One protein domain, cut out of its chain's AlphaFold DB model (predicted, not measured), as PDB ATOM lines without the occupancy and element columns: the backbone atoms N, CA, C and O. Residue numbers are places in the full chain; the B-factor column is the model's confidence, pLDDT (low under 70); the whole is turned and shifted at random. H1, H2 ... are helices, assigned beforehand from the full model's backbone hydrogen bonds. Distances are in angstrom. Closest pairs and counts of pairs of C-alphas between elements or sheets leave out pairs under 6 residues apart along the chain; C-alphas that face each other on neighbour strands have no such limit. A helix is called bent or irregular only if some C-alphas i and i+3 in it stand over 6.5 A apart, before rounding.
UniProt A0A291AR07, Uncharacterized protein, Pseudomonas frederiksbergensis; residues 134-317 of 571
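AT A GLANCE: This is residues 134 to 317 of the 571 residues of an uncharacterized protein of Pseudomonas frederiksbergensis (UniProt A0A291AR07). Two long helices running opposite ways, H5 and H8, make the spine of an elongated body; H6 and H7 fold back beside H8 near one end, while toward the other end H1 crosses H5 and H8 steeply, H3 runs back along H1, and H4 packs on H3. Short H2 packs on residues 212 to 219 of H5. The printed part has 184 residues with eight named helices, H1 to H8 in chain order, and no named strand: all helix. It is loose, with a radius of gyration of the C-alphas of 19.9 A and spans of 62 by 40 by 25 A.

HOW THE PARTS SIT: H1, residues 134 to 153, and H3, residues 166 to 187, touch with residues 144 to 152 and 166 to 176 alone, at a shallow tilt of 16 degrees, opposite ways; their closest C-alphas are those of Ile 152 and Lys 169, 5.3 A apart. H2, residues 157 to 161, touches H5, residues 211 to 249, closest at the C-alphas of Cys 159 and Cys 216, 4.5 A. H3 and H4, residues 194 to 205, form a hairpin at a steep tilt of 42 degrees, closest at the C-alphas of Ala 183 and Ala 198, 5.7 A. H5, H6, residues 253 to 267, and H8, residues 290 to 315, form a bundle, helices side by side. H5 and H8, the hubs, touch four helices each; they touch each other at 18 degrees, opposite ways, closest at the C-alphas of Ala 221 and Gly 310, 4.7 A. H1 touches both at steep tilts, H5 at 56 degrees, closest at Leu 151 and Val 220, C-alphas 6.0 A, and H8 at 61 degrees, closest at Val 143 and Glu 302, C-alphas 6.1 A. H7, residues 271 to 279, touches H8, closest at the C-alphas of Ile 274 and Thr 294, 6.6 A. H4 and H6 are apart. Every O i to N i+4 pair is within hydrogen-bond range in H3, H4, H6, H7 and H8; the counts are 11 of 16 in H1, 33 of 35 in H5 and 0 of 1 in H2, where 1 of 2 O i to N i+3 pairs is.

IN THESE COORDINATES: H1 begins at C-alpha 134 (218.163, 125.350, 205.036); it is irregular, C-alphas 134 and 137 being 8.1 A apart, with a kink of 31 degrees near residue 141. H3 is 31.2 A long. H5, 56.8 A, begins at (190.381, 106.050, 216.636). H8, 37.2 A, ends at C-alpha 315 (203.046, 104.231, 212.377).

THE WHOLE: The C-alphas farthest apart, of Asn 210 and Asp 252, are 61.9 A apart. The printed part has no cut and no long link. Its mean pLDDT is 73.6; 69 residues are under 70, among them 134 to 147 and 175 to 209.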
ATOM      1  N   SER A 134     217.778 123.955 205.299       41.44
ATOM      2  CA  SER A 134     218.163 125.350 205.036       41.44
ATOM      3  C   SER A 134     217.071 126.174 204.314       41.44
ATOM      4  O   SER A 134     217.158 127.400 204.299       41.44
ATOM      5  N   GLY A 135     215.997 125.534 203.818       41.03
ATOM      6  CA  GLY A 135     214.748 126.171 203.357       41.03
ATOM      7  C   GLY A 135     213.492 125.931 204.229       41.03
ATOM      8  O   GLY A 135     212.419 126.430 203.901       41.03
ATOM      9  N   VAL A 136     213.578 125.187 205.343       44.16
ATOM     10  CA  VAL A 136     212.426 124.500 205.987       44.16
ATOM     11  C   VAL A 136     211.462 125.369 206.797       44.16
ATOM     12  O   VAL A 136     210.284 125.027 206.909       44.16
ATOM     13  N   ALA A 137     211.883 126.509 207.343       41.81
ATOM     14  CA  ALA A 137     211.010 127.264 208.250       41.81
ATOM     15  C   ALA A 137     209.820 127.964 207.552       41.81
ATOM     16  O   ALA A 137     208.826 128.263 208.216       41.81
ATOM     17  N   LYS A 138     209.901 128.219 206.234       45.28
ATOM     18  CA  LYS A 138     208.821 128.854 205.450       45.28
ATOM     19  C   LYS A 138     207.814 127.862 204.846       45.28
ATOM     20  O   LYS A 138     206.661 128.243 204.680       45.28
ATOM     21  N   ASP A 139     208.201 126.611 204.597       53.69
ATOM     22  CA  ASP A 139     207.349 125.641 203.880       53.69
ATOM     23  C   ASP A 139     206.404 124.849 204.788       53.69
ATOM     24  O   ASP A 139     205.330 124.432 204.358       53.69
ATOM     25  N   MET A 140     206.747 124.651 206.065       53.09
ATOM     26  CA  MET A 140     205.930 123.805 206.949       53.09
ATOM     27  C   MET A 140     204.504 124.351 207.130       53.09
ATOM     28  O   MET A 140     203.554 123.579 207.207       53.09
ATOM     29  N   SER A 141     204.335 125.680 207.151       58.88
ATOM     30  CA  SER A 141     203.009 126.312 207.209       58.88
ATOM     31  C   SER A 141     202.190 126.095 205.938       58.88
ATOM     32  O   SER A 141     200.968 126.007 206.021       58.88
ATOM     33  N   THR A 142     202.842 126.000 204.778       64.81
ATOM     34  CA  THR A 142     202.186 125.756 203.486       64.81
ATOM     35  C   THR A 142     201.717 124.307 203.400       64.81
ATOM     36  O   THR A 142     200.540 124.061 203.135       64.81
ATOM     37  N   VAL A 143     202.600 123.360 203.736       61.22
ATOM     38  CA  VAL A 143     202.287 121.922 203.824       61.22
ATOM     39  C   VAL A 143     201.144 121.680 204.812       61.22
ATOM     40  O   VAL A 143     200.174 120.994 204.497       61.22
ATOM     41  N   GLN A 144     201.207 122.310 205.986       64.06
ATOM     42  CA  GLN A 144     200.164 122.221 207.004       64.06
ATOM     43  C   GLN A 144     198.847 122.857 206.554       64.06
ATOM     44  O   GLN A 144     197.785 122.275 206.765       64.06
ATOM     45  N   GLY A 145     198.895 124.030 205.916       69.25
ATOM     46  CA  GLY A 145     197.715 124.702 205.374       69.25
ATOM     47  C   GLY A 145     197.008 123.865 204.307       69.25
ATOM     48  O   GLY A 145     195.778 123.785 204.305       69.25
ATOM     49  N   ARG A 146     197.778 123.181 203.452       69.44
ATOM     50  CA  ARG A 146     197.259 122.241 202.450       69.44
ATOM     51  C   ARG A 146     196.675 120.991 203.094       69.44
ATOM     52  O   ARG A 146     195.504 120.715 202.871       69.44
ATOM     53  N   TYR A 147     197.418 120.315 203.973       65.69
ATOM     54  CA  TYR A 147     196.909 119.153 204.711       65.69
ATOM     55  C   TYR A 147     195.616 119.484 205.471       65.69
ATOM     56  O   TYR A 147     194.649 118.726 205.442       65.69
ATOM     57  N   ARG A 148     195.548 120.673 206.084       72.25
ATOM     58  CA  ARG A 148     194.339 121.221 206.710       72.25
ATOM     59  C   ARG A 148     193.200 121.408 205.711       72.25
ATOM     60  O   ARG A 148     192.065 121.062 206.031       72.25
ATOM     61  N   SER A 149     193.472 121.991 204.547       76.00
ATOM     62  CA  SER A 149     192.467 122.191 203.500       76.00
ATOM     63  C   SER A 149     191.877 120.854 203.055       76.00
ATOM     64  O   SER A 149     190.654 120.693 203.077       76.00
ATOM     65  N   VAL A 150     192.735 119.869 202.767       75.62
ATOM     66  CA  VAL A 150     192.307 118.521 202.382       75.62
ATOM     67  C   VAL A 150     191.526 117.878 203.515       75.62
ATOM     68  O   VAL A 150     190.415 117.423 203.291       75.62
ATOM     69  N   LEU A 151     192.007 117.922 204.757       73.38
ATOM     70  CA  LEU A 151     191.288 117.383 205.915       73.38
ATOM     71  C   LEU A 151     189.876 117.982 206.059       73.38
ATOM     72  O   LEU A 151     188.895 117.254 206.241       73.38
ATOM     73  N   ILE A 152     189.757 119.309 205.958       75.44
ATOM     74  CA  ILE A 152     188.482 120.026 206.088       75.44
ATOM     75  C   ILE A 152     187.521 119.649 204.955       75.44
ATOM     76  O   ILE A 152     186.336 119.412 205.215       75.44
ATOM     77  N   ASN A 153     188.028 119.549 203.728       78.88
ATOM     78  CA  ASN A 153     187.219 119.324 202.530       78.88
ATOM     79  C   ASN A 153     187.070 117.842 202.154       78.88
ATOM     80  O   ASN A 153     186.250 117.512 201.304       78.88
ATOM     81  N   SER A 154     187.810 116.950 202.810       76.00
ATOM     82  CA  SER A 154     187.906 115.540 202.441       76.00
ATOM     83  C   SER A 154     186.552 114.834 202.525       76.00
ATOM     84  O   SER A 154     185.876 114.863 203.559       76.00
ATOM     85  N   GLY A 155     186.172 114.170 201.436       78.81
ATOM     86  CA  GLY A 155     185.034 113.253 201.382       78.81
ATOM     87  C   GLY A 155     185.380 111.827 201.811       78.81
ATOM     88  O   GLY A 155     184.548 110.940 201.635       78.81
ATOM     89  N   GLU A 156     186.587 111.590 202.339       80.19
ATOM     90  CA  GLU A 156     187.067 110.245 202.654       80.19
ATOM     91  C   GLU A 156     186.112 109.527 203.623       80.19
ATOM     92  O   GLU A 156     185.765 110.095 204.668       80.19
ATOM     93  N   PRO A 157     185.714 108.269 203.349       80.25
ATOM     94  CA  PRO A 157     184.785 107.525 204.199       80.25
ATOM     95  C   PRO A 157     185.217 107.438 205.668       80.25
ATOM     96  O   PRO A 157     184.375 107.486 206.568       80.25
ATOM     97  N   ALA A 158     186.526 107.365 205.931       78.81
ATOM     98  CA  ALA A 158     187.079 107.373 207.287       78.81
ATOM     99  C   ALA A 158     186.791 108.691 208.030       78.81
ATOM    100  O   ALA A 158     186.488 108.688 209.222       78.81
ATOM    101  N   CYS A 159     186.786 109.816 207.315       77.56
ATOM    102  CA  CYS A 159     186.484 111.133 207.865       77.56
ATOM    103  C   CYS A 159     184.986 111.383 208.079       77.56
ATOM    104  O   CYS A 159     184.623 112.281 208.839       77.56
ATOM    105  N   ILE A 160     184.103 110.583 207.473       79.75
ATOM    106  CA  ILE A 160     182.654 110.669 207.709       79.75
ATOM    107  C   ILE A 160     182.316 110.247 209.147       79.75
ATOM    108  O   ILE A 160     181.443 110.853 209.771       79.75
ATOM    109  N   LYS A 161     183.037 109.258 209.702       74.12
ATOM    110  CA  LYS A 161     182.834 108.749 211.075       74.12
ATOM    111  C   LYS A 161     183.195 109.764 212.158       74.12
ATOM    112  O   LYS A 161     182.506 109.861 213.165       74.12
ATOM    113  N   VAL A 162     184.202 110.594 211.887       69.12
ATOM    114  CA  VAL A 162     184.571 111.766 212.702       69.12
ATOM    115  C   VAL A 162     183.445 112.820 212.723       69.12
ATOM    116  O   VAL A 162     183.402 113.702 213.581       69.12
ATOM    117  N   GLY A 163     182.485 112.692 211.806       66.50
ATOM    118  CA  GLY A 163     181.337 113.560 211.627       66.50
ATOM    119  C   GLY A 163     181.578 114.566 210.505       66.50
ATOM    120  O   GLY A 163     182.582 115.272 210.479       66.50
ATOM    121  N   ASN A 164     180.590 114.736 209.620       58.28
ATOM    122  CA  ASN A 164     180.600 115.746 208.544       58.28
ATOM    123  C   ASN A 164     180.596 117.205 209.040       58.28
ATOM    124  O   ASN A 164     180.479 118.151 208.258       58.28
ATOM    125  N   LYS A 165     180.699 117.431 210.351       64.12
ATOM    126  CA  LYS A 165     180.729 118.773 210.910       64.12
ATOM    127  C   LYS A 165     182.111 119.359 210.656       64.12
ATOM    128  O   LYS A 165     183.081 118.996 211.312       64.12
ATOM    129  N   LYS A 166     182.161 120.354 209.768       71.19
ATOM    130  CA  LYS A 166     183.311 121.247 209.532       71.19
ATOM    131  C   LYS A 166     184.003 121.695 210.832       71.19
ATOM    132  O   LYS A 166     185.207 121.898 210.833       71.19
ATOM    133  N   ALA A 167     183.254 121.804 211.935       67.00
ATOM    134  CA  ALA A 167     183.765 122.090 213.273       67.00
ATOM    135  C   ALA A 167     184.753 121.038 213.817       67.00
ATOM    136  O   ALA A 167     185.795 121.434 214.316       67.00
ATOM    137  N   VAL A 168     184.484 119.734 213.673       64.38
ATOM    138  CA  VAL A 168     185.371 118.668 214.190       64.38
ATOM    139  C   VAL A 168     186.642 118.573 213.347       64.38
ATOM    140  O   VAL A 168     187.747 118.490 213.867       64.38
ATOM    141  N   LYS A 169     186.513 118.687 212.022       68.75
ATOM    142  CA  LYS A 169     187.676 118.760 211.124       68.75
ATOM    143  C   LYS A 169     188.519 120.016 211.367       68.75
ATOM    144  O   LYS A 169     189.742 119.968 211.277       68.75
ATOM    145  N   LYS A 170     187.870 121.136 211.703       73.56
ATOM    146  CA  LYS A 170     188.549 122.364 212.129       73.56
ATOM    147  C   LYS A 170     189.260 122.172 213.469       73.56
ATOM    148  O   LYS A 170     190.386 122.623 213.583       73.56
ATOM    149  N   GLU A 171     188.651 121.483 214.426       67.31
ATOM    150  CA  GLU A 171     189.272 121.161 215.713       67.31
ATOM    151  C   GLU A 171     190.554 120.342 215.514       67.31
ATOM    152  O   GLU A 171     191.601 120.731 216.022       67.31
ATOM    153  N   ILE A 172     190.519 119.297 214.677       65.56
ATOM    154  CA  ILE A 172     191.715 118.509 214.316       65.56
ATOM    155  C   ILE A 172     192.789 119.392 213.664       65.56
ATOM    156  O   ILE A 172     193.973 119.262 213.967       65.56
ATOM    157  N   ALA A 173     192.390 120.325 212.799       68.25
ATOM    158  CA  ALA A 173     193.326 121.276 212.214       68.25
ATOM    159  C   ALA A 173     193.924 122.249 213.247       68.25
ATOM    160  O   ALA A 173     195.119 122.528 213.203       68.25
ATOM    161  N   ASP A 174     193.120 122.738 214.192       72.44
ATOM    162  CA  ASP A 174     193.568 123.633 215.263       72.44
ATOM    163  C   ASP A 174     194.516 122.892 216.239       72.44
ATOM    164  O   ASP A 174     195.465 123.480 216.762       72.44
ATOM    165  N   ILE A 175     194.323 121.581 216.431       64.44
ATOM    166  CA  ILE A 175     195.242 120.698 217.169       64.44
ATOM    167  C   ILE A 175     196.592 120.582 216.448       64.44
ATOM    168  O   ILE A 175     197.635 120.693 217.092       64.44
ATOM    169  N   LEU A 176     196.588 120.421 215.121       63.72
ATOM    170  CA  LEU A 176     197.804 120.461 214.300       63.72
ATOM    171  C   LEU A 176     198.526 121.816 214.421       63.72
ATOM    172  O   LEU A 176     199.750 121.861 214.566       63.72
ATOM    173  N   ASP A 177     197.785 122.927 214.407       66.62
ATOM    174  CA  ASP A 177     198.341 124.279 214.571       66.62
ATOM    175  C   ASP A 177     199.010 124.450 215.938       66.62
ATOM    176  O   ASP A 177     200.142 124.941 216.025       66.62
ATOM    177  N   LYS A 178     198.351 123.977 216.999       65.56
ATOM    178  CA  LYS A 178     198.908 123.984 218.352       65.56
ATOM    179  C   LYS A 178     200.151 123.104 218.460       65.56
ATOM    180  O   LYS A 178     201.151 123.546 219.011       65.56
ATOM    181  N   PHE A 179     200.126 121.912 217.874       60.00
ATOM    182  CA  PHE A 179     201.273 121.006 217.836       60.00
ATOM    183  C   PHE A 179     202.501 121.659 217.201       60.00
ATOM    184  O   PHE A 179     203.595 121.622 217.761       60.00
ATOM    185  N   VAL A 180     202.323 122.308 216.049       60.50
ATOM    186  CA  VAL A 180     203.422 123.004 215.372       60.50
ATOM    187  C   VAL A 180     203.895 124.210 216.181       60.50
ATOM    188  O   VAL A 180     205.094 124.489 216.207       60.50
ATOM    189  N   ALA A 181     202.994 124.922 216.861       63.47
ATOM    190  CA  ALA A 181     203.360 126.023 217.746       63.47
ATOM    191  C   ALA A 181     204.165 125.548 218.969       63.47
ATOM    192  O   ALA A 181     205.206 126.136 219.261       63.47
ATOM    193  N   ASP A 182     203.737 124.470 219.627       57.00
ATOM    194  CA  ASP A 182     204.410 123.878 220.788       57.00
ATOM    195  C   ASP A 182     205.774 123.299 220.388       57.00
ATOM    196  O   ASP A 182     206.779 123.552 221.056       57.00
ATOM    197  N   ALA A 183     205.846 122.633 219.229       54.00
ATOM    198  CA  ALA A 183     207.107 122.199 218.642       54.00
ATOM    199  C   ALA A 183     208.029 123.402 218.388       54.00
ATOM    200  O   ALA A 183     209.163 123.404 218.855       54.00
ATOM    201  N   LYS A 184     207.551 124.470 217.729       58.72
ATOM    202  CA  LYS A 184     208.334 125.702 217.490       58.72
ATOM    203  C   LYS A 184     208.801 126.368 218.786       58.72
ATOM    204  O   LYS A 184     209.901 126.917 218.824       58.72
ATOM    205  N   LEU A 185     207.981 126.350 219.836       59.12
ATOM    206  CA  LEU A 185     208.342 126.898 221.141       59.12
ATOM    207  C   LEU A 185     209.475 126.080 221.777       59.12
ATOM    208  O   LEU A 185     210.450 126.663 222.250       59.12
ATOM    209  N   ALA A 186     209.384 124.748 221.709       50.28
ATOM    210  CA  ALA A 186     210.436 123.837 222.152       50.28
ATOM    211  C   ALA A 186     211.732 123.995 221.330       50.28
ATOM    212  O   ALA A 186     212.829 123.923 221.885       50.28
ATOM    213  N   MET A 187     211.622 124.295 220.029       50.88
ATOM    214  CA  MET A 187     212.768 124.576 219.152       50.88
ATOM    215  C   MET A 187     213.505 125.873 219.522       50.88
ATOM    216  O   MET A 187     214.701 125.987 219.272       50.88
ATOM    217  N   LYS A 188     212.834 126.862 220.130       53.81
ATOM    218  CA  LYS A 188     213.376 128.222 220.335       53.81
ATOM    219  C   LYS A 188     214.524 128.314 221.362       53.81
ATOM    220  O   LYS A 188     215.047 129.406 221.570       53.81
ATOM    221  N   GLY A 189     214.921 127.204 221.989       51.75
ATOM    222  CA  GLY A 189     215.996 127.156 222.991       51.75
ATOM    223  C   GLY A 189     216.989 125.995 222.860       51.75
ATOM    224  O   GLY A 189     217.915 125.919 223.663       51.75
ATOM    225  N   ALA A 190     216.830 125.099 221.885       44.00
ATOM    226  CA  ALA A 190     217.766 123.993 221.671       44.00
ATOM    227  C   ALA A 190     218.819 124.376 220.601       44.00
ATOM    228  O   ALA A 190     218.623 125.313 219.842       44.00
ATOM    229  N   GLY A 191     219.996 123.745 220.579       53.41
ATOM    230  CA  GLY A 191     221.051 123.993 219.573       53.41
ATOM    231  C   GLY A 191     220.864 123.169 218.287       53.41
ATOM    232  O   GLY A 191     219.792 122.650 218.044       53.41
ATOM    233  N   LYS A 192     221.906 122.960 217.469       46.34
ATOM    234  CA  LYS A 192     221.820 122.260 216.155       46.34
ATOM    235  C   LYS A 192     221.180 120.845 216.137       46.34
ATOM    236  O   LYS A 192     220.845 120.388 215.062       46.34
ATOM    237  N   ASP A 193     220.935 120.197 217.279       53.22
ATOM    238  CA  ASP A 193     220.173 118.931 217.405       53.22
ATOM    239  C   ASP A 193     218.643 119.126 217.596       53.22
ATOM    240  O   ASP A 193     217.931 118.225 218.056       53.22
ATOM    241  N   ILE A 194     218.120 120.323 217.304       48.25
ATOM    242  CA  ILE A 194     216.726 120.737 217.547       48.25
ATOM    243  C   ILE A 194     215.700 119.828 216.865       48.25
ATOM    244  O   ILE A 194     214.715 119.459 217.502       48.25
ATOM    245  N   ASP A 195     215.880 119.493 215.587       48.31
ATOM    246  CA  ASP A 195     214.773 118.964 214.778       48.31
ATOM    247  C   ASP A 195     214.409 117.522 215.147       48.31
ATOM    248  O   ASP A 195     213.227 117.169 215.150       48.31
ATOM    249  N   ALA A 196     215.397 116.718 215.547       49.84
ATOM    250  CA  ALA A 196     215.192 115.358 216.041       49.84
ATOM    251  C   ALA A 196     214.436 115.364 217.374       49.84
ATOM    252  O   ALA A 196     213.395 114.725 217.512       49.84
ATOM    253  N   LYS A 197     214.918 116.153 218.344       48.38
ATOM    254  CA  LYS A 197     214.328 116.230 219.688       48.38
ATOM    255  C   LYS A 197     212.971 116.918 219.687       48.38
ATOM    256  O   LYS A 197     212.084 116.481 220.409       48.38
ATOM    257  N   ALA A 198     212.780 117.955 218.874       47.38
ATOM    258  CA  ALA A 198     211.492 118.622 218.732       47.38
ATOM    259  C   ALA A 198     210.469 117.707 218.052       47.38
ATOM    260  O   ALA A 198     209.340 117.633 218.528       47.38
ATOM    261  N   LYS A 199     210.851 116.953 217.008       50.22
ATOM    262  CA  LYS A 199     209.969 115.931 216.421       50.22
ATOM    263  C   LYS A 199     209.680 114.796 217.392       50.22
ATOM    264  O   LYS A 199     208.520 114.430 217.509       50.22
ATOM    265  N   ALA A 200     210.672 114.279 218.112       51.81
ATOM    266  CA  ALA A 200     210.470 113.230 219.109       51.81
ATOM    267  C   ALA A 200     209.546 113.703 220.240       51.81
ATOM    268  O   ALA A 200     208.606 112.997 220.599       51.81
ATOM    269  N   LEU A 201     209.738 114.928 220.744       51.19
ATOM    270  CA  LEU A 201     208.876 115.522 221.765       51.19
ATOM    271  C   LEU A 201     207.453 115.707 221.236       51.19
ATOM    272  O   LEU A 201     206.496 115.305 221.893       51.19
ATOM    273  N   ALA A 202     207.313 116.233 220.023       51.06
ATOM    274  CA  ALA A 202     206.019 116.441 219.407       51.06
ATOM    275  C   ALA A 202     205.318 115.082 219.171       51.06
ATOM    276  O   ALA A 202     204.224 114.862 219.685       51.06
ATOM    277  N   ILE A 203     205.974 114.109 218.533       52.25
ATOM    278  CA  ILE A 203     205.464 112.738 218.331       52.25
ATOM    279  C   ILE A 203     205.123 112.055 219.667       52.25
ATOM    280  O   ILE A 203     204.142 111.314 219.740       52.25
ATOM    281  N   SER A 204     205.899 112.293 220.730       50.69
ATOM    282  CA  SER A 204     205.644 111.724 222.062       50.69
ATOM    283  C   SER A 204     204.418 112.329 222.752       50.69
ATOM    284  O   SER A 204     203.728 111.625 223.487       50.69
ATOM    285  N   GLN A 205     204.121 113.604 222.491       55.00
ATOM    286  CA  GLN A 205     202.988 114.322 223.080       55.00
ATOM    287  C   GLN A 205     201.713 114.200 222.242       55.00
ATOM    288  O   GLN A 205     200.605 114.352 222.765       55.00
ATOM    289  N   TYR A 206     201.852 113.904 220.949       57.94
ATOM    290  CA  TYR A 206     200.717 113.787 220.053       57.94
ATOM    291  C   TYR A 206     199.949 112.494 220.284       57.94
ATOM    292  O   TYR A 206     200.493 111.390 220.267       57.94
ATOM    293  N   HIS A 207     198.647 112.649 220.447       61.62
ATOM    294  CA  HIS A 207     197.688 111.567 220.448       61.62
ATOM    295  C   HIS A 207     196.405 112.100 219.808       61.62
ATOM    296  O   HIS A 207     196.026 113.252 220.005       61.62
ATOM    297  N   TYR A 208     195.742 111.273 219.007       69.31
ATOM    298  CA  TYR A 208     194.402 111.582 218.504       69.31
ATOM    299  C   TYR A 208     193.387 111.493 219.653       69.31
ATOM    300  O   TYR A 208     193.642 110.790 220.631       69.31
ATOM    301  N   PHE A 209     192.235 112.154 219.553       67.38
ATOM    302  CA  PHE A 209     191.200 112.078 220.596       67.38
ATOM    303  C   PHE A 209     190.355 110.811 220.473       67.38
ATOM    304  O   PHE A 209     189.740 110.368 221.434       67.38
ATOM    305  N   ASN A 210     190.314 110.203 219.286       73.12
ATOM    306  CA  ASN A 210     189.695 108.901 219.088       73.12
ATOM    307  C   ASN A 210     190.279 108.180 217.864       73.12
ATOM    308  O   ASN A 210     191.024 108.752 217.064       73.12
ATOM    309  N   LEU A 211     189.922 106.900 217.730       74.31
ATOM    310  CA  LEU A 211     190.381 106.050 216.636       74.31
ATOM    311  C   LEU A 211     189.895 106.560 215.269       74.31
ATOM    312  O   LEU A 211     190.658 106.532 214.313       74.31
ATOM    313  N   ASP A 212     188.670 107.082 215.176       80.38
ATOM    314  CA  ASP A 212     188.130 107.595 213.911       80.38
ATOM    315  C   ASP A 212     188.927 108.805 213.398       80.38
ATOM    316  O   ASP A 212     189.157 108.932 212.197       80.38
ATOM    317  N   GLN A 213     189.416 109.672 214.292       77.00
ATOM    318  CA  GLN A 213     190.302 110.783 213.933       77.00
ATOM    319  C   GLN A 213     191.637 110.288 213.378       77.00
ATOM    320  O   GLN A 213     192.113 110.837 212.385       77.00
ATOM    321  N   ARG A 214     192.220 109.241 213.980       76.69
ATOM    322  CA  ARG A 214     193.425 108.585 213.453       76.69
ATOM    323  C   ARG A 214     193.174 108.060 212.043       76.69
ATOM    324  O   ARG A 214     193.927 108.393 211.136       76.69
ATOM    325  N   GLU A 215     192.117 107.274 211.859       81.25
ATOM    326  CA  GLU A 215     191.775 106.697 210.552       81.25
ATOM    327  C   GLU A 215     191.518 107.788 209.502       81.25
ATOM    328  O   GLU A 215     191.973 107.672 208.367       81.25
ATOM    329  N   CYS A 216     190.856 108.886 209.880       81.19
ATOM    330  CA  CYS A 216     190.663 110.035 208.998       81.19
ATOM    331  C   CYS A 216     191.994 110.693 208.600       81.19
ATOM    332  O   CYS A 216     192.213 110.953 207.422       81.19
ATOM    333  N   LEU A 217     192.909 110.927 209.544       76.38
ATOM    334  CA  LEU A 217     194.217 111.531 209.253       76.38
ATOM    335  C   LEU A 217     195.100 110.628 208.380       76.38
ATOM    336  O   LEU A 217     195.781 111.122 207.477       76.38
ATOM    337  N   ILE A 218     195.037 109.311 208.597       78.12
ATOM    338  CA  ILE A 218     195.698 108.313 207.744       78.12
ATOM    339  C   ILE A 218     195.110 108.345 206.330       78.12
ATOM    340  O   ILE A 218     195.872 108.356 205.372       78.12
ATOM    341  N   ALA A 219     193.782 108.406 206.188       81.88
ATOM    342  CA  ALA A 219     193.115 108.445 204.884       81.88
ATOM    343  C   ALA A 219     193.342 109.766 204.127       81.88
ATOM    344  O   ALA A 219     193.434 109.781 202.903       81.88
ATOM    345  N   VAL A 220     193.478 110.884 204.845       78.75
ATOM    346  CA  VAL A 220     193.725 112.209 204.253       78.75
ATOM    347  C   VAL A 220     195.134 112.336 203.687       78.75
ATOM    348  O   VAL A 220     195.334 113.075 202.727       78.75
ATOM    349  N   ALA A 221     196.117 111.624 204.237       76.31
ATOM    350  CA  ALA A 221     197.492 111.694 203.753       76.31
ATOM    351  C   ALA A 221     197.670 111.309 202.268       76.31
ATOM    352  O   ALA A 221     198.203 112.138 201.530       76.31
ATOM    353  N   PRO A 222     197.210 110.137 201.784       75.81
ATOM    354  CA  PRO A 222     197.300 109.792 200.367       75.81
ATOM    355  C   PRO A 222     196.443 110.712 199.492       75.81
ATOM    356  O   PRO A 222     196.890 111.098 198.419       75.81
ATOM    357  N   ALA A 223     195.264 111.144 199.957       79.06
ATOM    358  CA  ALA A 223     194.449 112.117 199.225       79.06
ATOM    359  C   ALA A 223     195.188 113.454 199.031       79.06
ATOM    360  O   ALA A 223     195.171 114.030 197.947       79.06
ATOM    361  N   SER A 224     195.900 113.909 200.065       75.75
ATOM    362  CA  SER A 224     196.695 115.134 199.990       75.75
ATOM    363  C   SER A 224     197.937 114.958 199.110       75.75
ATOM    364  O   SER A 224     198.331 115.898 198.428       75.75
ATOM    365  N   ALA A 225     198.548 113.769 199.098       75.44
ATOM    366  CA  ALA A 225     199.653 113.454 198.194       75.44
ATOM    367  C   ALA A 225     199.202 113.469 196.722       75.44
ATOM    368  O   ALA A 225     199.881 114.068 195.896       75.44
ATOM    369  N   ASN A 226     198.021 112.917 196.419       80.12
ATOM    370  CA  ASN A 226     197.459 112.923 195.066       80.12
ATOM    371  C   ASN A 226     197.186 114.348 194.549       80.12
ATOM    372  O   ASN A 226     197.522 114.650 193.408       80.12
ATOM    373  N   GLU A 227     196.635 115.245 195.380       79.75
ATOM    374  CA  GLU A 227     196.489 116.665 195.003       79.75
ATOM    375  C   GLU A 227     197.851 117.318 194.711       79.75
ATOM    376  O   GLU A 227     197.970 118.159 193.819       79.75
ATOM    377  N   MET A 228     198.905 116.930 195.439       80.44
ATOM    378  CA  MET A 228     200.247 117.448 195.177       80.44
ATOM    379  C   MET A 228     200.870 116.885 193.901       80.44
ATOM    380  O   MET A 228     201.639 117.600 193.265       80.44
ATOM    381  N   ASP A 229     200.546 115.660 193.498       83.56
ATOM    382  CA  ASP A 229     201.026 115.100 192.231       83.56
ATOM    383  C   ASP A 229     200.477 115.879 191.023       83.56
ATOM    384  O   ASP A 229     201.212 116.113 190.057       83.56
ATOM    385  N   GLU A 230     199.231 116.366 191.093       85.00
ATOM    386  CA  GLU A 230     198.660 117.260 190.074       85.00
ATOM    387  C   GLU A 230     199.418 118.595 190.004       85.00
ATOM    388  O   GLU A 230     199.851 119.013 188.924       85.00
ATOM    389  N   ASP A 231     199.665 119.228 191.155       82.50
ATOM    390  CA  ASP A 231     200.456 120.461 191.238       82.50
ATOM    391  C   ASP A 231     201.895 120.250 190.736       82.50
ATOM    392  O   ASP A 231     202.432 121.086 190.000       82.50
ATOM    393  N   ILE A 232     202.531 119.129 191.096       86.88
ATOM    394  CA  ILE A 232     203.872 118.764 190.620       86.88
ATOM    395  C   ILE A 232     203.865 118.632 189.105       86.88
ATOM    396  O   ILE A 232     204.781 119.152 188.473       86.88
ATOM    397  N   SER A 233     202.855 117.987 188.519       89.50
ATOM    398  CA  SER A 233     202.739 117.824 187.066       89.50
ATOM    399  C   SER A 233     202.692 119.178 186.346       89.50
ATOM    400  O   SER A 233     203.479 119.422 185.430       89.50
ATOM    401  N   ILE A 234     201.864 120.113 186.831       88.12
ATOM    402  CA  ILE A 234     201.748 121.469 186.263       88.12
ATOM    403  C   ILE A 234     203.073 122.238 186.385       88.12
ATOM    404  O   ILE A 234     203.522 122.909 185.450       88.12
ATOM    405  N   VAL A 235     203.727 122.177 187.548       87.12
ATOM    406  CA  VAL A 235     205.000 122.882 187.769       87.12
ATOM    407  C   VAL A 235     206.137 122.237 186.964       87.12
ATOM    408  O   VAL A 235     206.999 122.950 186.444       87.12
ATOM    409  N   GLN A 236     206.118 120.912 186.810       91.50
ATOM    410  CA  GLN A 236     207.065 120.146 186.002       91.50
ATOM    411  C   GLN A 236     206.948 120.527 184.524       91.50
ATOM    412  O   GLN A 236     207.963 120.848 183.915       91.50
ATOM    413  N   GLU A 237     205.734 120.611 183.974       91.25
ATOM    414  CA  GLU A 237     205.506 121.048 182.588       91.25
ATOM    415  C   GLU A 237     206.053 122.464 182.333       91.25
ATOM    416  O   GLU A 237     206.721 122.721 181.323       91.25
ATOM    417  N   ASN A 238     205.825 123.387 183.273       87.94
ATOM    418  CA  ASN A 238     206.352 124.751 183.198       87.94
ATOM    419  C   ASN A 238     207.886 124.781 183.225       87.94
ATOM    420  O   ASN A 238     208.512 125.512 182.447       87.94
ATOM    421  N   TYR A 239     208.495 123.979 184.101       92.44
ATOM    422  CA  TYR A 239     209.944 123.824 184.168       92.44
ATOM    423  C   TYR A 239     210.502 123.210 182.877       92.44
ATOM    424  O   TYR A 239     211.412 123.786 182.289       92.44
ATOM    425  N   ASP A 240     209.932 122.119 182.371       93.00
ATOM    426  CA  ASP A 240     210.425 121.431 181.172       93.00
ATOM    427  C   ASP A 240     210.292 122.305 179.918       93.00
ATOM    428  O   ASP A 240     211.210 122.383 179.088       93.00
ATOM    429  N   THR A 241     209.192 123.058 179.816       91.81
ATOM    430  CA  THR A 241     208.985 124.055 178.758       91.81
ATOM    431  C   THR A 241     210.034 125.165 178.833       91.81
ATOM    432  O   THR A 241     210.622 125.554 177.816       91.81
ATOM    433  N   GLY A 242     210.290 125.695 180.031       89.75
ATOM    434  CA  GLY A 242     211.279 126.749 180.241       89.75
ATOM    435  C   GLY A 242     212.722 126.272 180.037       89.75
ATOM    436  O   GLY A 242     213.532 127.000 179.454       89.75
ATOM    437  N   LEU A 243     213.034 125.041 180.445       92.31
ATOM    438  CA  LEU A 243     214.324 124.390 180.240       92.31
ATOM    439  C   LEU A 243     214.582 124.190 178.746       92.31
ATOM    440  O   LEU A 243     215.630 124.602 178.256       92.31
ATOM    441  N   SER A 244     213.602 123.669 178.005       91.81
ATOM    442  CA  SER A 244     213.701 123.469 176.553       91.81
ATOM    443  C   SER A 244     213.952 124.784 175.807       91.81
ATOM    444  O   SER A 244     214.852 124.865 174.966       91.81
ATOM    445  N   LYS A 245     213.222 125.855 176.161       90.81
ATOM    446  CA  LYS A 245     213.451 127.205 175.609       90.81
ATOM    447  C   LYS A 245     214.846 127.735 175.951       90.81
ATOM    448  O   LYS A 245     215.507 128.314 175.090       90.81
ATOM    449  N   SER A 246     215.305 127.515 177.183       89.25
ATOM    450  CA  SER A 246     216.621 127.964 177.649       89.25
ATOM    451  C   SER A 246     217.760 127.213 176.957       89.25
ATOM    452  O   SER A 246     218.735 127.841 176.554       89.25
ATOM    453  N   ILE A 247     217.624 125.899 176.745       90.69
ATOM    454  CA  ILE A 247     218.584 125.080 175.986       90.69
ATOM    455  C   ILE A 247     218.676 125.573 174.538       90.69
ATOM    456  O   ILE A 247     219.779 125.758 174.031       90.69
ATOM    457  N   ALA A 248     217.539 125.847 173.890       90.25
ATOM    458  CA  ALA A 248     217.518 126.369 172.523       90.25
ATOM    459  C   ALA A 248     218.166 127.767 172.404       90.25
ATOM    460  O   ALA A 248     218.777 128.086 171.383       90.25
ATOM    461  N   ALA A 249     218.052 128.599 173.445       87.38
ATOM    462  CA  ALA A 249     218.656 129.932 173.497       87.38
ATOM    463  C   ALA A 249     220.148 129.918 173.893       87.38
ATOM    464  O   ALA A 249     220.901 130.816 173.500       87.38
ATOM    465  N   ALA A 250     220.590 128.917 174.658       90.12
ATOM    466  CA  ALA A 250     221.948 128.789 175.177       90.12
ATOM    467  C   ALA A 250     222.933 128.319 174.092       90.12
ATOM    468  O   ALA A 250     223.190 127.126 173.908       90.12
ATOM    469  N   LYS A 251     223.519 129.285 173.381       89.38
ATOM    470  CA  LYS A 251     224.530 129.023 172.343       89.38
ATOM    471  C   LYS A 251     225.944 128.837 172.894       89.38
ATOM    472  O   LYS A 251     226.771 128.232 172.218       89.38
ATOM    473  N   ASP A 252     226.242 129.363 174.081       91.25
ATOM    474  CA  ASP A 252     227.583 129.310 174.660       91.25
ATOM    475  C   ASP A 252     227.778 128.098 175.605       91.25
ATOM    476  O   ASP A 252     226.838 127.684 176.297       91.25
ATOM    477  N   PRO A 253     229.001 127.532 175.688       90.50
ATOM    478  CA  PRO A 253     229.281 126.363 176.528       90.50
ATOM    479  C   PRO A 253     229.044 126.587 178.028       90.50
ATOM    480  O   PRO A 253     228.785 125.632 178.765       90.50
ATOM    481  N   HIS A 254     229.150 127.832 178.501       89.00
ATOM    482  CA  HIS A 254     228.984 128.153 179.913       89.00
ATOM    483  C   HIS A 254     227.508 128.053 180.325       89.00
ATOM    484  O   HIS A 254     227.200 127.338 181.282       89.00
ATOM    485  N   SER A 255     226.595 128.644 179.548       90.06
ATOM    486  CA  SER A 255     225.143 128.510 179.733       90.06
ATOM    487  C   SER A 255     224.681 127.052 179.665       90.06
ATOM    488  O   SER A 255     223.888 126.618 180.499       90.06
ATOM    489  N   GLN A 256     225.217 126.258 178.732       91.12
ATOM    490  CA  GLN A 256     224.880 124.832 178.624       91.12
ATOM    491  C   GLN A 256     225.337 124.026 179.850       91.12
ATOM    492  O   GLN A 256     224.582 123.205 180.377       91.12
ATOM    493  N   LYS A 257     226.555 124.278 180.349       92.25
ATOM    494  CA  LYS A 257     227.062 123.642 181.575       92.25
ATOM    495  C   LYS A 257     226.233 124.038 182.800       92.25
ATOM    496  O   LYS A 257     225.966 123.190 183.657       92.25
ATOM    497  N   TRP A 258     225.820 125.303 182.875       92.75
ATOM    498  CA  TRP A 258     224.958 125.801 183.943       92.75
ATOM    499  C   TRP A 258     223.586 125.109 183.916       92.75
ATOM    500  O   TRP A 258     223.180 124.550 184.931       92.75
ATOM    501  N   LEU A 259     222.929 125.025 182.750       92.50
ATOM    502  CA  LEU A 259     221.632 124.346 182.591       92.50
ATOM    503  C   LEU A 259     221.694 122.861 182.964       92.50
ATOM    504  O   LEU A 259     220.809 122.368 183.657       92.50
ATOM    505  N   LYS A 260     222.766 122.155 182.583       94.31
ATOM    506  CA  LYS A 260     222.971 120.754 182.982       94.31
ATOM    507  C   LYS A 260     223.133 120.598 184.499       94.31
ATOM    508  O   LYS A 260     222.661 119.621 185.073       94.31
ATOM    509  N   SER A 261     223.789 121.561 185.148       92.56
ATOM    510  CA  SER A 261     223.942 121.572 186.608       92.56
ATOM    511  C   SER A 261     222.606 121.846 187.302       92.56
ATOM    512  O   SER A 261     222.293 121.183 188.287       92.56
ATOM    513  N   LEU A 262     221.796 122.764 186.756       91.50
ATOM    514  CA  LEU A 262     220.438 123.026 187.237       91.50
ATOM    515  C   LEU A 262     219.555 121.784 187.108       91.50
ATOM    516  O   LEU A 262     218.900 121.409 188.074       91.50
ATOM    517  N   GLN A 263     219.584 121.117 185.954       94.00
ATOM    518  CA  GLN A 263     218.833 119.884 185.739       94.00
ATOM    519  C   GLN A 263     219.222 118.801 186.753       94.00
ATOM    520  O   GLN A 263     218.341 118.229 187.388       94.00
ATOM    521  N   GLY A 264     220.522 118.586 186.985       91.38
ATOM    522  CA  GLY A 264     220.986 117.641 188.005       91.38
ATOM    523  C   GLY A 264     220.543 118.014 189.427       91.38
ATOM    524  O   GLY A 264     220.190 117.135 190.214       91.38
ATOM    525  N   ALA A 265     220.507 119.309 189.761       89.50
ATOM    526  CA  ALA A 265     219.992 119.784 191.047       89.50
ATOM    527  C   ALA A 265     218.474 119.551 191.187       89.50
ATOM    528  O   ALA A 265     218.011 119.139 192.248       89.50
ATOM    529  N   VAL A 266     217.701 119.742 190.113       90.00
ATOM    530  CA  VAL A 266     216.255 119.463 190.091       90.00
ATOM    531  C   VAL A 266     215.965 117.965 190.204       90.00
ATOM    532  O   VAL A 266     215.118 117.566 191.001       90.00
ATOM    533  N   GLU A 267     216.687 117.125 189.460       89.56
ATOM    534  CA  GLU A 267     216.554 115.659 189.505       89.56
ATOM    535  C   GLU A 267     216.890 115.092 190.893       89.56
ATOM    536  O   GLU A 267     216.227 114.171 191.366       89.56
ATOM    537  N   SER A 268     217.875 115.680 191.577       85.19
ATOM    538  CA  SER A 268     218.254 115.306 192.948       85.19
ATOM    539  C   SER A 268     217.451 116.012 194.046       85.19
ATOM    540  O   SER A 268     217.614 115.680 195.219       85.19
ATOM    541  N   SER A 269     216.556 116.944 193.687       87.62
ATOM    542  CA  SER A 269     215.802 117.785 194.630       87.62
ATOM    543  C   SER A 269     216.692 118.575 195.613       87.62
ATOM    544  O   SER A 269     216.349 118.731 196.787       87.62
ATOM    545  N   ASP A 270     217.840 119.078 195.146       81.81
ATOM    546  CA  ASP A 270     218.827 119.814 195.951       81.81
ATOM    547  C   ASP A 270     218.589 121.338 195.893       81.81
ATOM    548  O   ASP A 270     219.066 122.047 195.001       81.81
ATOM    549  N   VAL A 271     217.847 121.857 196.877       78.94
ATOM    550  CA  VAL A 271     217.527 123.295 197.006       78.94
ATOM    551  C   VAL A 271     218.785 124.143 197.222       78.94
ATOM    552  O   VAL A 271     218.874 125.261 196.708       78.94
ATOM    553  N   GLU A 272     219.775 123.624 197.954       77.75
ATOM    554  CA  GLU A 272     221.022 124.339 198.252       77.75
ATOM    555  C   GLU A 272     221.851 124.515 196.969       77.75
ATOM    556  O   GLU A 272     222.407 125.590 196.723       77.75
ATOM    557  N   ALA A 273     221.894 123.487 196.115       82.62
ATOM    558  CA  ALA A 273     222.531 123.562 194.805       82.62
ATOM    559  C   ALA A 273     221.834 124.571 193.879       82.62
ATOM    560  O   ALA A 273     222.523 125.354 193.222       82.62
ATOM    561  N   ILE A 274     220.496 124.618 193.858       82.56
ATOM    562  CA  ILE A 274     219.750 125.611 193.063       82.56
ATOM    563  C   ILE A 274     220.035 127.036 193.553       82.56
ATOM    564  O   ILE A 274     220.301 127.924 192.738       82.56
ATOM    565  N   ALA A 275     220.046 127.260 194.870       83.38
ATOM    566  CA  ALA A 275     220.380 128.561 195.451       83.38
ATOM    567  C   ALA A 275     221.804 129.002 195.071       83.38
ATOM    568  O   ALA A 275     221.994 130.111 194.565       83.38
ATOM    569  N   LYS A 276     222.790 128.103 195.192       86.81
ATOM    570  CA  LYS A 276     224.175 128.362 194.760       86.81
ATOM    571  C   LYS A 276     224.268 128.674 193.269       86.81
ATOM    572  O   LYS A 276     224.998 129.582 192.883       86.81
ATOM    573  N   LEU A 277     223.518 127.966 192.422       85.56
ATOM    574  CA  LEU A 277     223.469 128.235 190.980       85.56
ATOM    575  C   LEU A 277     222.869 129.612 190.664       85.56
ATOM    576  O   LEU A 277     223.304 130.248 189.702       85.56
ATOM    577  N   LYS A 278     221.907 130.077 191.471       85.00
ATOM    578  CA  LYS A 278     221.292 131.408 191.360       85.00
ATOM    579  C   LYS A 278     222.252 132.527 191.783       85.00
ATOM    580  O   LYS A 278     222.245 133.595 191.176       85.00
ATOM    581  N   GLU A 279     223.098 132.272 192.778       85.31
ATOM    582  CA  GLU A 279     224.122 133.211 193.262       85.31
ATOM    583  C   GLU A 279     225.374 133.256 192.372       85.31
ATOM    584  O   GLU A 279     225.987 134.314 192.230       85.31
ATOM    585  N   ALA A 280     225.735 132.144 191.719       82.19
ATOM    586  CA  ALA A 280     226.960 131.984 190.927       82.19
ATOM    587  C   ALA A 280     226.987 132.744 189.577       82.19
ATOM    588  O   ALA A 280     227.755 132.387 188.687       82.19
ATOM    589  N   ASN A 281     226.215 133.827 189.446       71.50
ATOM    590  CA  ASN A 281     226.091 134.673 188.258       71.50
ATOM    591  C   ASN A 281     225.405 133.954 187.079       71.50
ATOM    592  O   ASN A 281     226.038 133.427 186.166       71.50
ATOM    593  N   VAL A 282     224.069 133.938 187.108       72.19
ATOM    594  CA  VAL A 282     223.239 133.310 186.073       72.19
ATOM    595  C   VAL A 282     223.445 134.020 184.728       72.19
ATOM    596  O   VAL A 282     223.199 135.230 184.650       72.19
ATOM    597  N   PRO A 283     223.843 133.311 183.653       77.06
ATOM    598  CA  PRO A 283     223.905 133.907 182.326       77.06
ATOM    599  C   PRO A 283     222.543 134.512 181.965       77.06
ATOM    600  O   PRO A 283     221.501 133.888 182.170       77.06
ATOM    601  N   GLY A 284     222.525 135.745 181.446       76.69
ATOM    602  CA  GLY A 284     221.275 136.482 181.210       76.69
ATOM    603  C   GLY A 284     220.273 135.731 180.321       76.69
ATOM    604  O   GLY A 284     219.066 135.861 180.505       76.69
ATOM    605  N   THR A 285     220.779 134.879 179.428       75.06
ATOM    606  CA  THR A 285     220.026 133.976 178.543       75.06
ATOM    607  C   THR A 285     219.227 132.892 179.270       75.06
ATOM    608  O   THR A 285     218.272 132.377 178.695       75.06
ATOM    609  N   VAL A 286     219.576 132.549 180.514       77.75
ATOM    610  CA  VAL A 286     218.961 131.448 181.283       77.75
ATOM    611  C   VAL A 286     218.399 131.897 182.639       77.75
ATOM    612  O   VAL A 286     217.941 131.085 183.434       77.75
ATOM    613  N   LYS A 287     218.352 133.208 182.911       77.44
ATOM    614  CA  LYS A 287     217.867 133.758 184.191       77.44
ATOM    615  C   LYS A 287     216.403 133.425 184.504       77.44
ATOM    616  O   LYS A 287     216.024 133.377 185.668       77.44
ATOM    617  N   GLY A 288     215.588 133.162 183.481       83.25
ATOM    618  CA  GLY A 288     214.164 132.865 183.646       83.25
ATOM    619  C   GLY A 288     213.842 131.469 184.193       83.25
ATOM    620  O   GLY A 288     212.717 131.268 184.636       83.25
ATOM    621  N   ILE A 289     214.783 130.510 184.173       89.25
ATOM    622  CA  ILE A 289     214.478 129.110 184.528       89.25
ATOM    623  C   ILE A 289     214.766 128.750 185.993       89.25
ATOM    624  O   ILE A 289     214.238 127.761 186.498       89.25
ATOM    625  N   SER A 290     215.548 129.562 186.713       81.69
ATOM    626  CA  SER A 290     215.898 129.276 188.113       81.69
ATOM    627  C   SER A 290     214.692 129.316 189.053       81.69
ATOM    628  O   SER A 290     214.631 128.537 190.003       81.69
ATOM    629  N   ASP A 291     213.734 130.212 188.802       84.25
ATOM    630  CA  ASP A 291     212.546 130.351 189.650       84.25
ATOM    631  C   ASP A 291     211.579 129.167 189.462       84.25
ATOM    632  O   ASP A 291     211.272 128.523 190.465       84.25
ATOM    633  N   PRO A 292     211.193 128.765 188.229       86.19
ATOM    634  CA  PRO A 292     210.446 127.523 188.010       86.19
ATOM    635  C   PRO A 292     211.138 126.277 188.579       86.19
ATOM    636  O   PRO A 292     210.470 125.428 189.161       86.19
ATOM    637  N   ALA A 293     212.468 126.179 188.465       84.62
ATOM    638  CA  ALA A 293     213.240 125.066 189.025       84.62
ATOM    639  C   ALA A 293     213.159 125.010 190.559       84.62
ATOM    640  O   ALA A 293     212.952 123.943 191.136       84.62
ATOM    641  N   THR A 294     213.293 126.168 191.215       84.56
ATOM    642  CA  THR A 294     213.157 126.288 192.675       84.56
ATOM    643  C   THR A 294     211.751 125.888 193.111       84.56
ATOM    644  O   THR A 294     211.602 125.089 194.033       84.56
ATOM    645  N   THR A 295     210.723 126.394 192.421       85.12
ATOM    646  CA  THR A 295     209.324 126.048 192.694       85.12
ATOM    647  C   THR A 295     209.097 124.545 192.557       85.12
ATOM    648  O   THR A 295     208.558 123.941 193.473       85.12
ATOM    649  N   LEU A 296     209.573 123.917 191.475       88.25
ATOM    650  CA  LEU A 296     209.420 122.478 191.248       88.25
ATOM    651  C   LEU A 296     210.031 121.630 192.367       88.25
ATOM    652  O   LEU A 296     209.383 120.710 192.869       88.25
ATOM    653  N   VAL A 297     211.275 121.923 192.754       85.06
ATOM    654  CA  VAL A 297     211.947 121.173 193.824       85.06
ATOM    655  C   VAL A 297     211.236 121.367 195.156       85.06
ATOM    656  O   VAL A 297     211.014 120.384 195.861       85.06
ATOM    657  N   ASN A 298     210.825 122.593 195.483       81.56
ATOM    658  CA  ASN A 298     210.079 122.846 196.712       81.56
ATOM    659  C   ASN A 298     208.751 122.079 196.718       81.56
ATOM    660  O   ASN A 298     208.498 121.361 197.681       81.56
ATOM    661  N   THR A 299     207.969 122.106 195.633       80.38
ATOM    662  CA  THR A 299     206.708 121.347 195.545       80.38
ATOM    663  C   THR A 299     206.935 119.836 195.699       80.38
ATOM    664  O   THR A 299     206.209 119.176 196.443       80.38
ATOM    665  N   LYS A 300     207.981 119.265 195.078       83.94
ATOM    666  CA  LYS A 300     208.337 117.840 195.252       83.94
ATOM    667  C   LYS A 300     208.726 117.504 196.694       83.94
ATOM    668  O   LYS A 300     208.335 116.462 197.222       83.94
ATOM    669  N   LEU A 301     209.497 118.377 197.342       79.75
ATOM    670  CA  LEU A 301     209.883 118.203 198.741       79.75
ATOM    671  C   LEU A 301     208.684 118.338 199.682       79.75
ATOM    672  O   LEU A 301     208.584 117.571 200.639       79.75
ATOM    673  N   GLU A 302     207.770 119.268 199.417       78.31
ATOM    674  CA  GLU A 302     206.512 119.408 200.149       78.31
ATOM    675  C   GLU A 302     205.659 118.134 200.053       78.31
ATOM    676  O   GLU A 302     205.255 117.612 201.094       78.31
ATOM    677  N   ALA A 303     205.479 117.566 198.855       77.88
ATOM    678  CA  ALA A 303     204.741 116.311 198.665       77.88
ATOM    679  C   ALA A 303     205.377 115.142 199.426       77.88
ATOM    680  O   ALA A 303     204.698 114.400 200.139       77.88
ATOM    681  N   LYS A 304     206.709 115.024 199.364       77.75
ATOM    682  CA  LYS A 304     207.444 114.003 200.119       77.75
ATOM    683  C   LYS A 304     207.263 114.166 201.632       77.75
ATOM    684  O   LYS A 304     207.050 113.178 202.332       77.75
ATOM    685  N   ARG A 305     207.328 115.398 202.149       71.31
ATOM    686  CA  ARG A 305     207.110 115.698 203.579       71.31
ATOM    687  C   ARG A 305     205.676 115.379 204.010       71.31
ATOM    688  O   ARG A 305     205.462 114.883 205.117       71.31
ATOM    689  N   LEU A 306     204.701 115.648 203.148       68.81
ATOM    690  CA  LEU A 306     203.291 115.359 203.387       68.81
ATOM    691  C   LEU A 306     203.035 113.850 203.487       68.81
ATOM    692  O   LEU A 306     202.425 113.400 204.458       68.81
ATOM    693  N   ALA A 307     203.588 113.072 202.551       70.50
ATOM    694  CA  ALA A 307     203.537 111.611 202.582       70.50
ATOM    695  C   ALA A 307     204.158 111.056 203.876       70.50
ATOM    696  O   ALA A 307     203.522 110.280 204.588       70.50
ATOM    697  N   GLN A 308     205.342 111.548 204.252       68.62
ATOM    698  CA  GLN A 308     206.007 111.171 205.505       68.62
ATOM    699  C   GLN A 308     205.188 111.535 206.752       68.62
ATOM    700  O   GLN A 308     205.188 110.796 207.731       68.62
ATOM    701  N   THR A 309     204.473 112.661 206.739       64.62
ATOM    702  CA  THR A 309     203.603 113.060 207.858       64.62
ATOM    703  C   THR A 309     202.436 112.083 208.019       64.62
ATOM    704  O   THR A 309     202.115 111.681 209.137       64.62
ATOM    705  N   GLY A 310     201.850 111.632 206.908       64.19
ATOM    706  CA  GLY A 310     200.859 110.558 206.904       64.19
ATOM    707  C   GLY A 310     201.383 109.235 207.453       64.19
ATOM    708  O   GLY A 310     200.719 108.592 208.266       64.19
ATOM    709  N   GLU A 311     202.595 108.851 207.055       65.94
ATOM    710  CA  GLU A 311     203.260 107.646 207.563       65.94
ATOM    711  C   GLU A 311     203.514 107.728 209.070       65.94
ATOM    712  O   GLU A 311     203.236 106.766 209.782       65.94
ATOM    713  N   LEU A 312     203.960 108.880 209.584       60.81
ATOM    714  CA  LEU A 312     204.132 109.102 211.026       60.81
ATOM    715  C   LEU A 312     202.815 108.917 211.786       60.81
ATOM    716  O   LEU A 312     202.797 108.350 212.882       60.81
ATOM    717  N   PHE A 313     201.705 109.354 211.191       62.34
ATOM    718  CA  PHE A 313     200.386 109.170 211.770       62.34
ATOM    719  C   PHE A 313     199.913 107.708 211.744       62.34
ATOM    720  O   PHE A 313     199.295 107.243 212.711       62.34
ATOM    721  N   ALA A 314     200.244 106.974 210.681       62.97
ATOM    722  CA  ALA A 314     199.938 105.555 210.528       62.97
ATOM    723  C   ALA A 314     200.797 104.655 211.430       62.97
ATOM    724  O   ALA A 314     200.298 103.642 211.934       62.97
ATOM    725  N   PHE A 315     202.052 105.043 211.675       62.00
ATOM    726  CA  PHE A 315     203.046 104.231 212.377       62.00
ATOM    727  C   PHE A 315     202.742 104.036 213.862       62.00
ATOM    728  O   PHE A 315     203.244 103.086 214.448       62.00
ATOM    729  N   MET A 316     201.913 104.880 214.486       69.38
ATOM    730  CA  MET A 316     201.507 104.688 215.881       69.38
ATOM    731  C   MET A 316     200.489 103.539 215.975       69.38
ATOM    732  O   MET A 316     199.337 103.727 215.551       69.38
ATOM    733  N   PRO A 317     200.849 102.363 216.536       74.19
ATOM    734  CA  PRO A 317     199.903 101.262 216.625       74.19
ATOM    735  C   PRO A 317     198.746 101.642 217.556       74.19
ATOM    736  O   PRO A 317     198.968 102.380 218.523       74.19
TER     737      PRO A 317